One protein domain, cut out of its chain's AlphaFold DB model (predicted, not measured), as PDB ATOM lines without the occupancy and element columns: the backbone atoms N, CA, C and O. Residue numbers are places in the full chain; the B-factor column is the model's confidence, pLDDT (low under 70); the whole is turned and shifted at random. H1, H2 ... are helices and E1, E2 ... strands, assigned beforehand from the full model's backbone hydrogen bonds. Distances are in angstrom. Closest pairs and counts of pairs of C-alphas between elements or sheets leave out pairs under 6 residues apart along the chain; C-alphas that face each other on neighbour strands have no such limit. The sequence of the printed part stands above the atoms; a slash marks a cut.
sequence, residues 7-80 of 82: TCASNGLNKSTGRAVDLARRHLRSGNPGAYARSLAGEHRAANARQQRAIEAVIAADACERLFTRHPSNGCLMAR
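Overview. This is residues 7 to 80 of the 82 residues of an uncharacterized protein of Sphingomonas sp. LK11 (UniProt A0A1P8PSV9). Three helices, H2, H3 and H4, make a loosely formed up-and-down bundle, each running against the one before it, with their centres in a triangle; H2 and H3 are side by side as a helical hairpin. The longest helix, H4, folds back beside the last part of H3 and leads to a small hairpin of strands, E1 and E2, at one end of the longest axis, while the short H1 packs on H4. The printed part has 74 residues, with four named helices and then two named strands in the order H1, H2, H3, H4, E1, E2; the sheet is E1 - E2, antiparallel, and the class is mostly helix. It is only just compact, close to loose, with a radius of gyration of the C-alphas of 13.4 A, and elongated, spanning 42 by 26 by 16 A.

Along the chain. Find C-alpha 7 at (119.875, 183.169, 234.211), where H1, residues 7 to 10, begins. Next look at H2, residues 15 to 29, 21.4 A long, and H3, residues 33 to 46, 20.4 A long. H4, residues 49 to 67, starts with C-alpha 49 at (117.256, 164.809, 228.424) and is 26.6 A long. E1, residues 68 to 70, follows directly, and E2, residues 77 to 79, ends with C-alpha 79 at (134.553, 177.540, 250.736).

Arrangement. Start in the bundle, where H2 and H3 touch at a shallow tilt of 16 degrees, opposite ways; their closest C-alphas, those of Ala 24 and Tyr 36, are 4.4 A apart. H3 and H4 form a second helical hairpin at a shallow tilt of 16 degrees, opposite ways, but touch through residues 40 to 45 and 51 to 55 alone, with the C-alphas of His 44 and Gln 52 closest at 5.2 A. H2 and H4 are close but not clearly touching, with the C-alphas of Val 21 and Ile 55 closest at 7.9 A. H1 touches residues 54 to 61 of H4, where the C-alphas of Ala 9 and Ala 57 are closest at 5.4 A; H1 and H3 are apart. In the hairpin of E1 and E2, look for N 69 and O 78, and N 78 and O 69, each pair within hydrogen-bond range at 2.8 A. Every O i to N i+4 pair is within hydrogen-bond range in H2, H3 and H4; H1 is too short for such a pair, and its one O i to N i+3 pair is not within range.

Size, cuts and confidence. The two C-alphas farthest apart, those of Ala 46 and Ser 73, are 43.0 A apart. The printed part has no cut and no long link; E1 to E2 is a short link, and the others are tight. Check the B-factor column: the mean pLDDT of the printed part is 87.1, with residues 7 to 11 under 70.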
ATOM      1  N   THR A   7     120.594 183.033 235.488       48.69
ATOM      2  CA  THR A   7     119.875 183.169 234.211       48.69
ATOM      3  C   THR A   7     120.182 182.044 233.213       48.69
ATOM      4  O   THR A   7     119.342 181.715 232.387       48.69
ATOM      5  N   CYS A   8     121.359 181.409 233.286       49.56
ATOM      6  CA  CYS A   8     121.729 180.355 232.329       49.56
ATOM      7  C   CYS A   8     121.038 179.012 232.629       49.56
ATOM      8  O   CYS A   8     120.541 178.361 231.715       49.56
ATOM      9  N   ALA A   9     120.932 178.625 233.907       58.03
ATOM     10  CA  ALA A   9     120.317 177.352 234.299       58.03
ATOM     11  C   ALA A   9     118.791 177.334 234.073       58.03
ATOM     12  O   ALA A   9     118.207 176.293 233.791       58.03
ATOM     13  N   SER A  10     118.145 178.502 234.149       61.34
ATOM     14  CA  SER A  10     116.690 178.654 234.031       61.34
ATOM     15  C   SER A  10     116.182 178.730 232.585       61.34
ATOM     16  O   SER A  10     115.048 178.333 232.327       61.34
ATOM     17  N   ASN A  11     117.017 179.135 231.619       65.25
ATOM     18  CA  ASN A  11     116.638 179.218 230.197       65.25
ATOM     19  C   ASN A  11     116.344 177.852 229.550       65.25
ATOM     20  O   ASN A  11     115.708 177.782 228.499       65.25
ATOM     21  N   GLY A  12     116.833 176.764 230.148       70.62
ATOM     22  CA  GLY A  12     116.564 175.403 229.690       70.62
ATOM     23  C   GLY A  12     115.255 174.818 230.216       70.62
ATOM     24  O   GLY A  12     114.848 173.773 229.719       70.62
ATOM     25  N   LEU A  13     114.602 175.462 231.189       83.00
ATOM     26  CA  LEU A  13     113.434 174.923 231.881       83.00
ATOM     27  C   LEU A  13     112.133 175.321 231.190       83.00
ATOM     28  O   LEU A  13     111.957 176.460 230.758       83.00
ATOM     29  N   ASN A  14     111.186 174.391 231.124       86.62
ATOM     30  CA  ASN A  14     109.813 174.744 230.780       86.62
ATOM     31  C   ASN A  14     109.115 175.435 231.977       86.62
ATOM     32  O   ASN A  14     109.625 175.487 233.099       86.62
ATOM     33  N   LYS A  15     107.911 175.969 231.747       86.94
ATOM     34  CA  LYS A  15     107.178 176.747 232.760       86.94
ATOM     35  C   LYS A  15     106.788 175.929 234.000       86.94
ATOM     36  O   LYS A  15     106.754 176.491 235.094       86.94
ATOM     37  N   SER A  16     106.470 174.641 233.853       85.94
ATOM     38  CA  SER A  16     106.095 173.776 234.982       85.94
ATOM     39  C   SER A  16     107.307 173.443 235.846       85.94
ATOM     40  O   SER A  16     107.276 173.674 237.053       85.94
ATOM     41  N   THR A  17     108.404 173.020 235.225       88.00
ATOM     42  CA  THR A  17     109.644 172.666 235.916       88.00
ATOM     43  C   THR A  17     110.296 173.898 236.546       88.00
ATOM     44  O   THR A  17     110.819 173.812 237.652       88.00
ATOM     45  N   GLY A  18     110.175 175.082 235.930       89.56
ATOM     46  CA  GLY A  18     110.574 176.346 236.558       89.56
ATOM     47  C   GLY A  18     109.861 176.608 237.894       89.56
ATOM     48  O   GLY A  18     110.507 176.927 238.889       89.56
ATOM     49  N   ARG A  19     108.540 176.380 237.962       90.75
ATOM     50  CA  ARG A  19     107.773 176.515 239.217       90.75
ATOM     51  C   ARG A  19     108.179 175.479 240.263       90.75
ATOM     52  O   ARG A  19     108.235 175.802 241.449       90.75
ATOM     53  N   ALA A  20     108.456 174.250 239.836       90.62
ATOM     54  CA  ALA A  20     108.914 173.194 240.731       90.62
ATOM     55  C   ALA A  20     110.303 173.505 241.314       90.62
ATOM     56  O   ALA A  20     110.524 173.321 242.510       90.62
ATOM     57  N   VAL A  21     111.204 174.074 240.509       92.00
ATOM     58  CA  VAL A  21     112.506 174.589 240.959       92.00
ATOM     59  C   VAL A  21     112.336 175.722 241.974       92.00
ATOM     60  O   VAL A  21     112.990 175.712 243.019       92.00
ATOM     61  N   ASP A  22     111.422 176.664 241.733       92.81
ATOM     62  CA  ASP A  22     111.141 177.743 242.686       92.81
ATOM     63  C   ASP A  22     110.612 177.212 244.024       92.81
ATOM     64  O   ASP A  22     110.996 177.707 245.090       92.81
ATOM     65  N   LEU A  23     109.747 176.196 243.987       93.31
ATOM     66  CA  LEU A  23     109.248 175.527 245.185       93.31
ATOM     67  C   LEU A  23     110.376 174.793 245.921       93.31
ATOM     68  O   LEU A  23     110.532 174.961 247.131       93.31
ATOM     69  N   ALA A  24     111.216 174.057 245.194       93.81
ATOM     70  CA  ALA A  24     112.373 173.378 245.761       93.81
ATOM     71  C   ALA A  24     113.301 174.385 246.471       93.81
ATOM     72  O   ALA A  24     113.689 174.181 247.625       93.81
ATOM     73  N   ARG A  25     113.589 175.533 245.850       93.25
ATOM     74  CA  ARG A  25     114.394 176.605 246.461       93.25
ATOM     75  C   ARG A  25     113.760 177.209 247.712       93.25
ATOM     76  O   ARG A  25     114.476 177.683 248.596       93.25
ATOM     77  N   ARG A  26     112.427 177.213 247.834       94.44
ATOM     78  CA  ARG A  26     111.757 177.593 249.093       94.44
ATOM     79  C   ARG A  26     112.045 176.576 250.192       94.44
ATOM     80  O   ARG A  26     112.411 177.004 251.281       94.44
ATOM     81  N   HIS A  27     111.982 175.277 249.899       92.31
ATOM     82  CA  HIS A  27     112.338 174.230 250.865       92.31
ATOM     83  C   HIS A  27     113.784 174.352 251.352       92.31
ATOM     84  O   HIS A  27     114.055 174.243 252.545       92.31
ATOM     85  N   LEU A  28     114.709 174.676 250.448       89.06
ATOM     86  CA  LEU A  28     116.091 174.972 250.813       89.06
ATOM     87  C   LEU A  28     116.217 176.169 251.764       89.06
ATOM     88  O   LEU A  28     117.021 176.123 252.699       89.06
ATOM     89  N   ARG A  29     115.468 177.254 251.532       90.00
ATOM     90  CA  ARG A  29     115.477 178.449 252.395       90.00
ATOM     91  C   ARG A  29     114.809 178.211 253.748       90.00
ATOM     92  O   ARG A  29     115.233 178.803 254.728       90.00
ATOM     93  N   SER A  30     113.820 177.325 253.811       92.56
ATOM     94  CA  SER A  30     113.131 176.956 255.051       92.56
ATOM     95  C   SER A  30     113.843 175.853 255.846       92.56
ATOM     96  O   SER A  30     113.225 175.250 256.716       92.56
ATOM     97  N   GLY A  31     115.095 175.514 255.512       91.50
ATOM     98  CA  GLY A  31     115.861 174.486 256.227       91.50
ATOM     99  C   GLY A  31     115.391 173.045 255.990       91.50
ATOM    100  O   GLY A  31     115.700 172.172 256.790       91.50
ATOM    101  N   ASN A  32     114.664 172.769 254.901       94.44
ATOM    102  CA  ASN A  32     114.183 171.428 254.556       94.44
ATOM    103  C   ASN A  32     114.856 170.895 253.269       94.44
ATOM    104  O   ASN A  32     114.252 170.900 252.191       94.44
ATOM    105  N   PRO A  33     116.114 170.421 253.346       91.38
ATOM    106  CA  PRO A  33     116.843 169.926 252.178       91.38
ATOM    107  C   PRO A  33     116.264 168.620 251.609       91.38
ATOM    108  O   PRO A  33     116.374 168.372 250.409       91.38
ATOM    109  N   GLY A  34     115.597 167.804 252.433       93.88
ATOM    110  CA  GLY A  34     114.950 166.570 251.977       93.88
ATOM    111  C   GLY A  34     113.782 166.839 251.023       93.88
ATOM    112  O   GLY A  34     113.667 166.190 249.982       93.88
ATOM    113  N   ALA A  35     112.944 167.833 251.333       94.25
ATOM    114  CA  ALA A  35     111.854 168.249 250.451       94.25
ATOM    115  C   ALA A  35     112.369 168.876 249.145       94.25
ATOM    116  O   ALA A  35     111.792 168.626 248.086       94.25
ATOM    117  N   TYR A  36     113.482 169.617 249.192       94.75
ATOM    118  CA  TYR A  36     114.171 170.093 247.986       94.75
ATOM    119  C   TYR A  36     114.594 168.935 247.077       94.75
ATOM    120  O   TYR A  36     114.202 168.899 245.908       94.75
ATOM    121  N   ALA A  37     115.335 167.964 247.623       93.69
ATOM    122  CA  ALA A  37     115.848 166.835 246.853       93.69
ATOM    123  C   ALA A  37     114.710 166.004 246.246       93.69
ATOM    124  O   ALA A  37     114.753 165.662 245.066       93.69
ATOM    125  N   ARG A  38     113.654 165.735 247.027       94.81
ATOM    126  CA  ARG A  38     112.483 164.988 246.549       94.81
ATOM    127  C   ARG A  38     111.758 165.717 245.414       94.81
ATOM    128  O   ARG A  38     111.391 165.073 244.437       94.81
ATOM    129  N   SER A  39     111.581 167.034 245.532       92.44
ATOM    130  CA  SER A  39     110.884 167.840 244.518       92.44
ATOM    131  C   SER A  39     111.628 167.820 243.182       92.44
ATOM    132  O   SER A  39     111.032 167.516 242.152       92.44
ATOM    133  N   LEU A  40     112.945 168.060 243.192       93.31
ATOM    134  CA  LEU A  40     113.741 168.046 241.961       93.31
ATOM    135  C   LEU A  40     113.924 166.644 241.378       93.31
ATOM    136  O   LEU A  40     113.931 166.496 240.160       93.31
ATOM    137  N   ALA A  41     114.033 165.608 242.215       93.62
ATOM    138  CA  ALA A  41     114.129 164.230 241.739       93.62
ATOM    139  C   ALA A  41     112.853 163.779 241.007       93.62
ATOM    140  O   ALA A  41     112.941 163.049 240.021       93.62
ATOM    141  N   GLY A  42     111.676 164.220 241.468       92.56
ATOM    142  CA  GLY A  42     110.407 163.968 240.781       92.56
ATOM    143  C   GLY A  42     110.377 164.596 239.387       92.56
ATOM    144  O   GLY A  42     110.121 163.902 238.404       92.56
ATOM    145  N   GLU A  43     110.729 165.880 239.295       93.50
ATOM    146  CA  GLU A  43     110.808 166.599 238.018       93.50
ATOM    147  C   GLU A  43     111.849 165.999 237.067       93.50
ATOM    148  O   GLU A  43     111.580 165.832 235.881       93.50
ATOM    149  N   HIS A  44     113.029 165.628 237.575       94.44
ATOM    150  CA  HIS A  44     114.112 165.061 236.765       94.44
ATOM    151  C   HIS A  44     113.726 163.715 236.135       94.44
ATOM    152  O   HIS A  44     113.981 163.493 234.950       94.44
ATOM    153  N   ARG A  45     113.028 162.846 236.878       93.44
ATOM    154  CA  ARG A  45     112.541 161.554 236.355       93.44
ATOM    155  C   ARG A  45     111.473 161.708 235.272       93.44
ATOM    156  O   ARG A  45     111.421 160.886 234.366       93.44
ATOM    157  N   ALA A  46     110.631 162.736 235.372       91.19
ATOM    158  CA  ALA A  46     109.574 163.021 234.399       91.19
ATOM    159  C   ALA A  46     110.060 163.852 233.192       91.19
ATOM    160  O   ALA A  46     109.331 164.033 232.216       91.19
ATOM    161  N   ALA A  47     111.279 164.384 233.259       91.50
ATOM    162  CA  ALA A  47     111.852 165.284 232.273       91.50
ATOM    163  C   ALA A  47     112.518 164.549 231.097       91.50
ATOM    164  O   ALA A  47     113.044 163.446 231.223       91.50
ATOM    165  N   ASN A  48     112.573 165.215 229.941       92.69
ATOM    166  CA  ASN A  48     113.421 164.785 228.826       92.69
ATOM    167  C   ASN A  48     114.897 165.161 229.062       92.69
ATOM    168  O   ASN A  48     115.206 165.994 229.913       92.69
ATOM    169  N   ALA A  49     115.810 164.620 228.250       90.75
ATOM    170  CA  ALA A  49     117.256 164.809 228.424       90.75
ATOM    171  C   ALA A  49     117.703 166.285 228.490       90.75
ATOM    172  O   ALA A  49     118.618 166.634 229.235       90.75
ATOM    173  N   ARG A  50     117.058 167.182 227.732       89.06
ATOM    174  CA  ARG A  50     117.371 168.620 227.775       89.06
ATOM    175  C   ARG A  50     116.941 169.245 229.104       89.06
ATOM    176  O   ARG A  50     117.696 170.025 229.676       89.06
ATOM    177  N   GLN A  51     115.744 168.906 229.582       89.38
ATOM    178  CA  GLN A  51     115.209 169.381 230.859       89.38
ATOM    179  C   GLN A  51     116.002 168.813 232.045       89.38
ATOM    180  O   GLN A  51     116.325 169.556 232.964       89.38
ATOM    181  N   GLN A  52     116.401 167.540 231.992       92.12
ATOM    182  CA  GLN A  52     117.252 166.907 233.006       92.12
ATOM    183  C   GLN A  52     118.563 167.672 233.207       92.12
ATOM    184  O   GLN A  52     118.869 168.073 234.327       92.12
ATOM    185  N   ARG A  53     119.271 167.993 232.114       91.38
ATOM    186  CA  ARG A  53     120.499 168.809 232.165       91.38
ATOM    187  C   ARG A  53     120.263 170.197 232.755       91.38
ATOM    188  O   ARG A  53     121.115 170.721 233.466       91.38
ATOM    189  N   ALA A  54     119.120 170.813 232.457       90.56
ATOM    190  CA  ALA A  54     118.770 172.110 233.025       90.56
ATOM    191  C   ALA A  54     118.510 172.012 234.542       90.56
ATOM    192  O   ALA A  54     118.991 172.857 235.294       90.56
ATOM    193  N   ILE A  55     117.827 170.959 235.005       91.62
ATOM    194  CA  ILE A  55     117.620 170.684 236.436       91.62
ATOM    195  C   ILE A  55     118.961 170.419 237.136       91.62
ATOM    196  O   ILE A  55     119.221 170.982 238.197       91.62
ATOM    197  N   GLU A  56     119.850 169.627 236.540       92.94
ATOM    198  CA  GLU A  56     121.198 169.372 237.067       92.94
ATOM    199  C   GLU A  56     122.023 170.661 237.178       92.94
ATOM    200  O   GLU A  56     122.673 170.902 238.195       92.94
ATOM    201  N   ALA A  57     121.940 171.540 236.173       90.69
ATOM    202  CA  ALA A  57     122.587 172.848 236.210       90.69
ATOM    203  C   ALA A  57     122.033 173.741 237.333       90.69
ATOM    204  O   ALA A  57     122.799 174.478 237.958       90.69
ATOM    205  N   VAL A  58     120.728 173.667 237.620       91.31
ATOM    206  CA  VAL A  58     120.127 174.341 238.782       91.31
ATOM    207  C   VAL A  58     120.693 173.783 240.082       91.31
ATOM    208  O   VAL A  58     121.118 174.566 240.925       91.31
ATOM    209  N   ILE A  59     120.756 172.457 240.235       91.25
ATOM    210  CA  ILE A  59     121.300 171.819 241.443       91.25
ATOM    211  C   ILE A  59     122.745 172.265 241.676       91.25
ATOM    212  O   ILE A  59     123.097 172.653 242.789       91.25
ATOM    213  N   ALA A  60     123.566 172.255 240.626       90.12
ATOM    214  CA  ALA A  60     124.951 172.697 240.702       90.12
ATOM    215  C   ALA A  60     125.060 174.184 241.079       90.12
ATOM    216  O   ALA A  60     125.907 174.546 241.896       90.12
ATOM    217  N   ALA A  61     124.198 175.046 240.530       88.81
ATOM    218  CA  ALA A  61     124.183 176.470 240.853       88.81
ATOM    219  C   ALA A  61     123.776 176.725 242.313       88.81
ATOM    220  O   ALA A  61     124.470 177.459 243.017       88.81
ATOM    221  N   ASP A  62     122.706 176.078 242.776       89.94
ATOM    222  CA  ASP A  62     122.196 176.211 244.143       89.94
ATOM    223  C   ASP A  62     123.218 175.677 245.166       89.94
ATOM    224  O   ASP A  62     123.415 176.269 246.229       89.94
ATOM    225  N   ALA A  63     123.921 174.586 244.835       87.62
ATOM    226  CA  ALA A  63     125.024 174.071 245.643       87.62
ATOM    227  C   ALA A  63     126.207 175.048 245.675       87.62
ATOM    228  O   ALA A  63     126.739 175.321 246.750       87.62
ATOM    229  N   CYS A  64     126.588 175.620 244.526       86.12
ATOM    230  CA  CYS A  64     127.673 176.596 244.458       86.12
ATOM    231  C   CYS A  64     127.403 177.825 245.332       86.12
ATOM    232  O   CYS A  64     128.300 178.271 246.036       86.12
ATOM    233  N   GLU A  65     126.179 178.354 245.300       85.62
ATOM    234  CA  GLU A  65     125.783 179.520 246.102       85.62
ATOM    235  C   GLU A  65     125.847 179.243 247.612       85.62
ATOM    236  O   GLU A  65     126.111 180.143 248.407       85.62
ATOM    237  N   ARG A  66     125.609 177.995 248.025       83.38
ATOM    238  CA  ARG A  66     125.594 177.609 249.440       83.38
ATOM    239  C   ARG A  66     126.964 177.224 249.976       83.38
ATOM    240  O   ARG A  66     127.271 177.566 251.115       83.38
ATOM    241  N   LEU A  67     127.739 176.497 249.177       85.00
ATOM    242  CA  LEU A  67     129.036 175.947 249.569       85.00
ATOM    243  C   LEU A  67     130.176 176.938 249.375       85.00
ATOM    244  O   LEU A  67     131.190 176.822 250.059       85.00
ATOM    245  N   PHE A  68     130.028 177.897 248.459       85.56
ATOM    246  CA  PHE A  68     131.092 178.833 248.132       85.56
ATOM    247  C   PHE A  68     130.655 180.283 248.307       85.56
ATOM    248  O   PHE A  68     129.536 180.676 247.988       85.56
ATOM    249  N   THR A  69     131.591 181.099 248.770       86.75
ATOM    250  CA  THR A  69     131.521 182.559 248.743       86.75
ATOM    251  C   THR A  69     132.595 183.097 247.800       86.75
ATOM    252  O   THR A  69     133.545 182.394 247.454       86.75
ATOM    253  N   ARG A  70     132.457 184.342 247.340       83.00
ATOM    254  CA  ARG A  70     133.518 184.997 246.564       83.00
ATOM    255  C   ARG A  70     134.419 185.795 247.488       83.00
ATOM    256  O   ARG A  70     133.929 186.588 248.288       83.00
ATOM    257  N   HIS A  71     135.727 185.631 247.324       81.75
ATOM    258  CA  HIS A  71     136.704 186.432 248.043       81.75
ATOM    259  C   HIS A  71     136.598 187.912 247.618       81.75
ATOM    260  O   HIS A  71     136.548 188.197 246.414       81.75
ATOM    261  N   PRO A  72     136.566 188.866 248.567       82.75
ATOM    262  CA  PRO A  72     136.209 190.257 248.289       82.75
ATOM    263  C   PRO A  72     137.206 191.000 247.387       82.75
ATOM    264  O   PRO A  72     136.802 191.932 246.699       82.75
ATOM    265  N   SER A  73     138.484 190.602 247.353       84.75
ATOM    266  CA  SER A  73     139.519 191.329 246.596       84.75
ATOM    267  C   SER A  73     139.773 190.806 245.178       84.75
ATOM    268  O   SER A  73     140.003 191.592 244.266       84.75
ATOM    269  N   ASN A  74     139.751 189.489 244.973       87.44
ATOM    270  CA  ASN A  74     140.153 188.846 243.716       87.44
ATOM    271  C   ASN A  74     139.016 188.029 243.078       87.44
ATOM    272  O   ASN A  74     139.168 187.516 241.972       87.44
ATOM    273  N   GLY A  75     137.867 187.907 243.754       83.88
ATOM    274  CA  GLY A  75     136.677 187.247 243.229       83.88
ATOM    275  C   GLY A  75     136.797 185.732 243.055       83.88
ATOM    276  O   GLY A  75     135.902 185.148 242.433       83.88
ATOM    277  N   CYS A  76     137.851 185.092 243.578       86.12
ATOM    278  CA  CYS A  76     137.965 183.637 243.548       86.12
ATOM    279  C   CYS A  76     136.874 182.990 244.419       86.12
ATOM    280  O   CYS A  76     136.387 183.592 245.380       86.12
ATOM    281  N   LEU A  77     136.450 181.778 244.049       82.12
ATOM    282  CA  LEU A  77     135.515 181.000 244.860       82.12
ATOM    283  C   LEU A  77     136.275 180.394 246.038       82.12
ATOM    284  O   LEU A  77     137.267 179.696 245.841       82.12
ATOM    285  N   MET A  78     135.790 180.653 247.243       84.12
ATOM    286  CA  MET A  78     136.289 180.067 248.480       84.12
ATOM    287  C   MET A  78     135.171 179.297 249.165       84.12
ATOM    288  O   MET A  78     134.002 179.652 249.014       84.12
ATOM    289  N   ALA A  79     135.518 178.240 249.900       85.00
ATOM    290  CA  ALA A  79     134.553 177.540 250.736       85.00
ATOM    291  C   ALA A  79     133.925 178.533 251.719       85.00
ATOM    292  O   ALA A  79     134.605 179.400 252.269       85.00
ATOM    293  N   ARG A  80     132.613 178.443 251.895       81.88
ATOM    294  CA  ARG A  80     131.908 179.257 252.871       81.88
ATOM    295  C   ARG A  80     132.203 178.690 254.257       81.88
ATOM    296  O   ARG A  80     131.918 177.522 254.503       81.88
TER     297      ARG A  80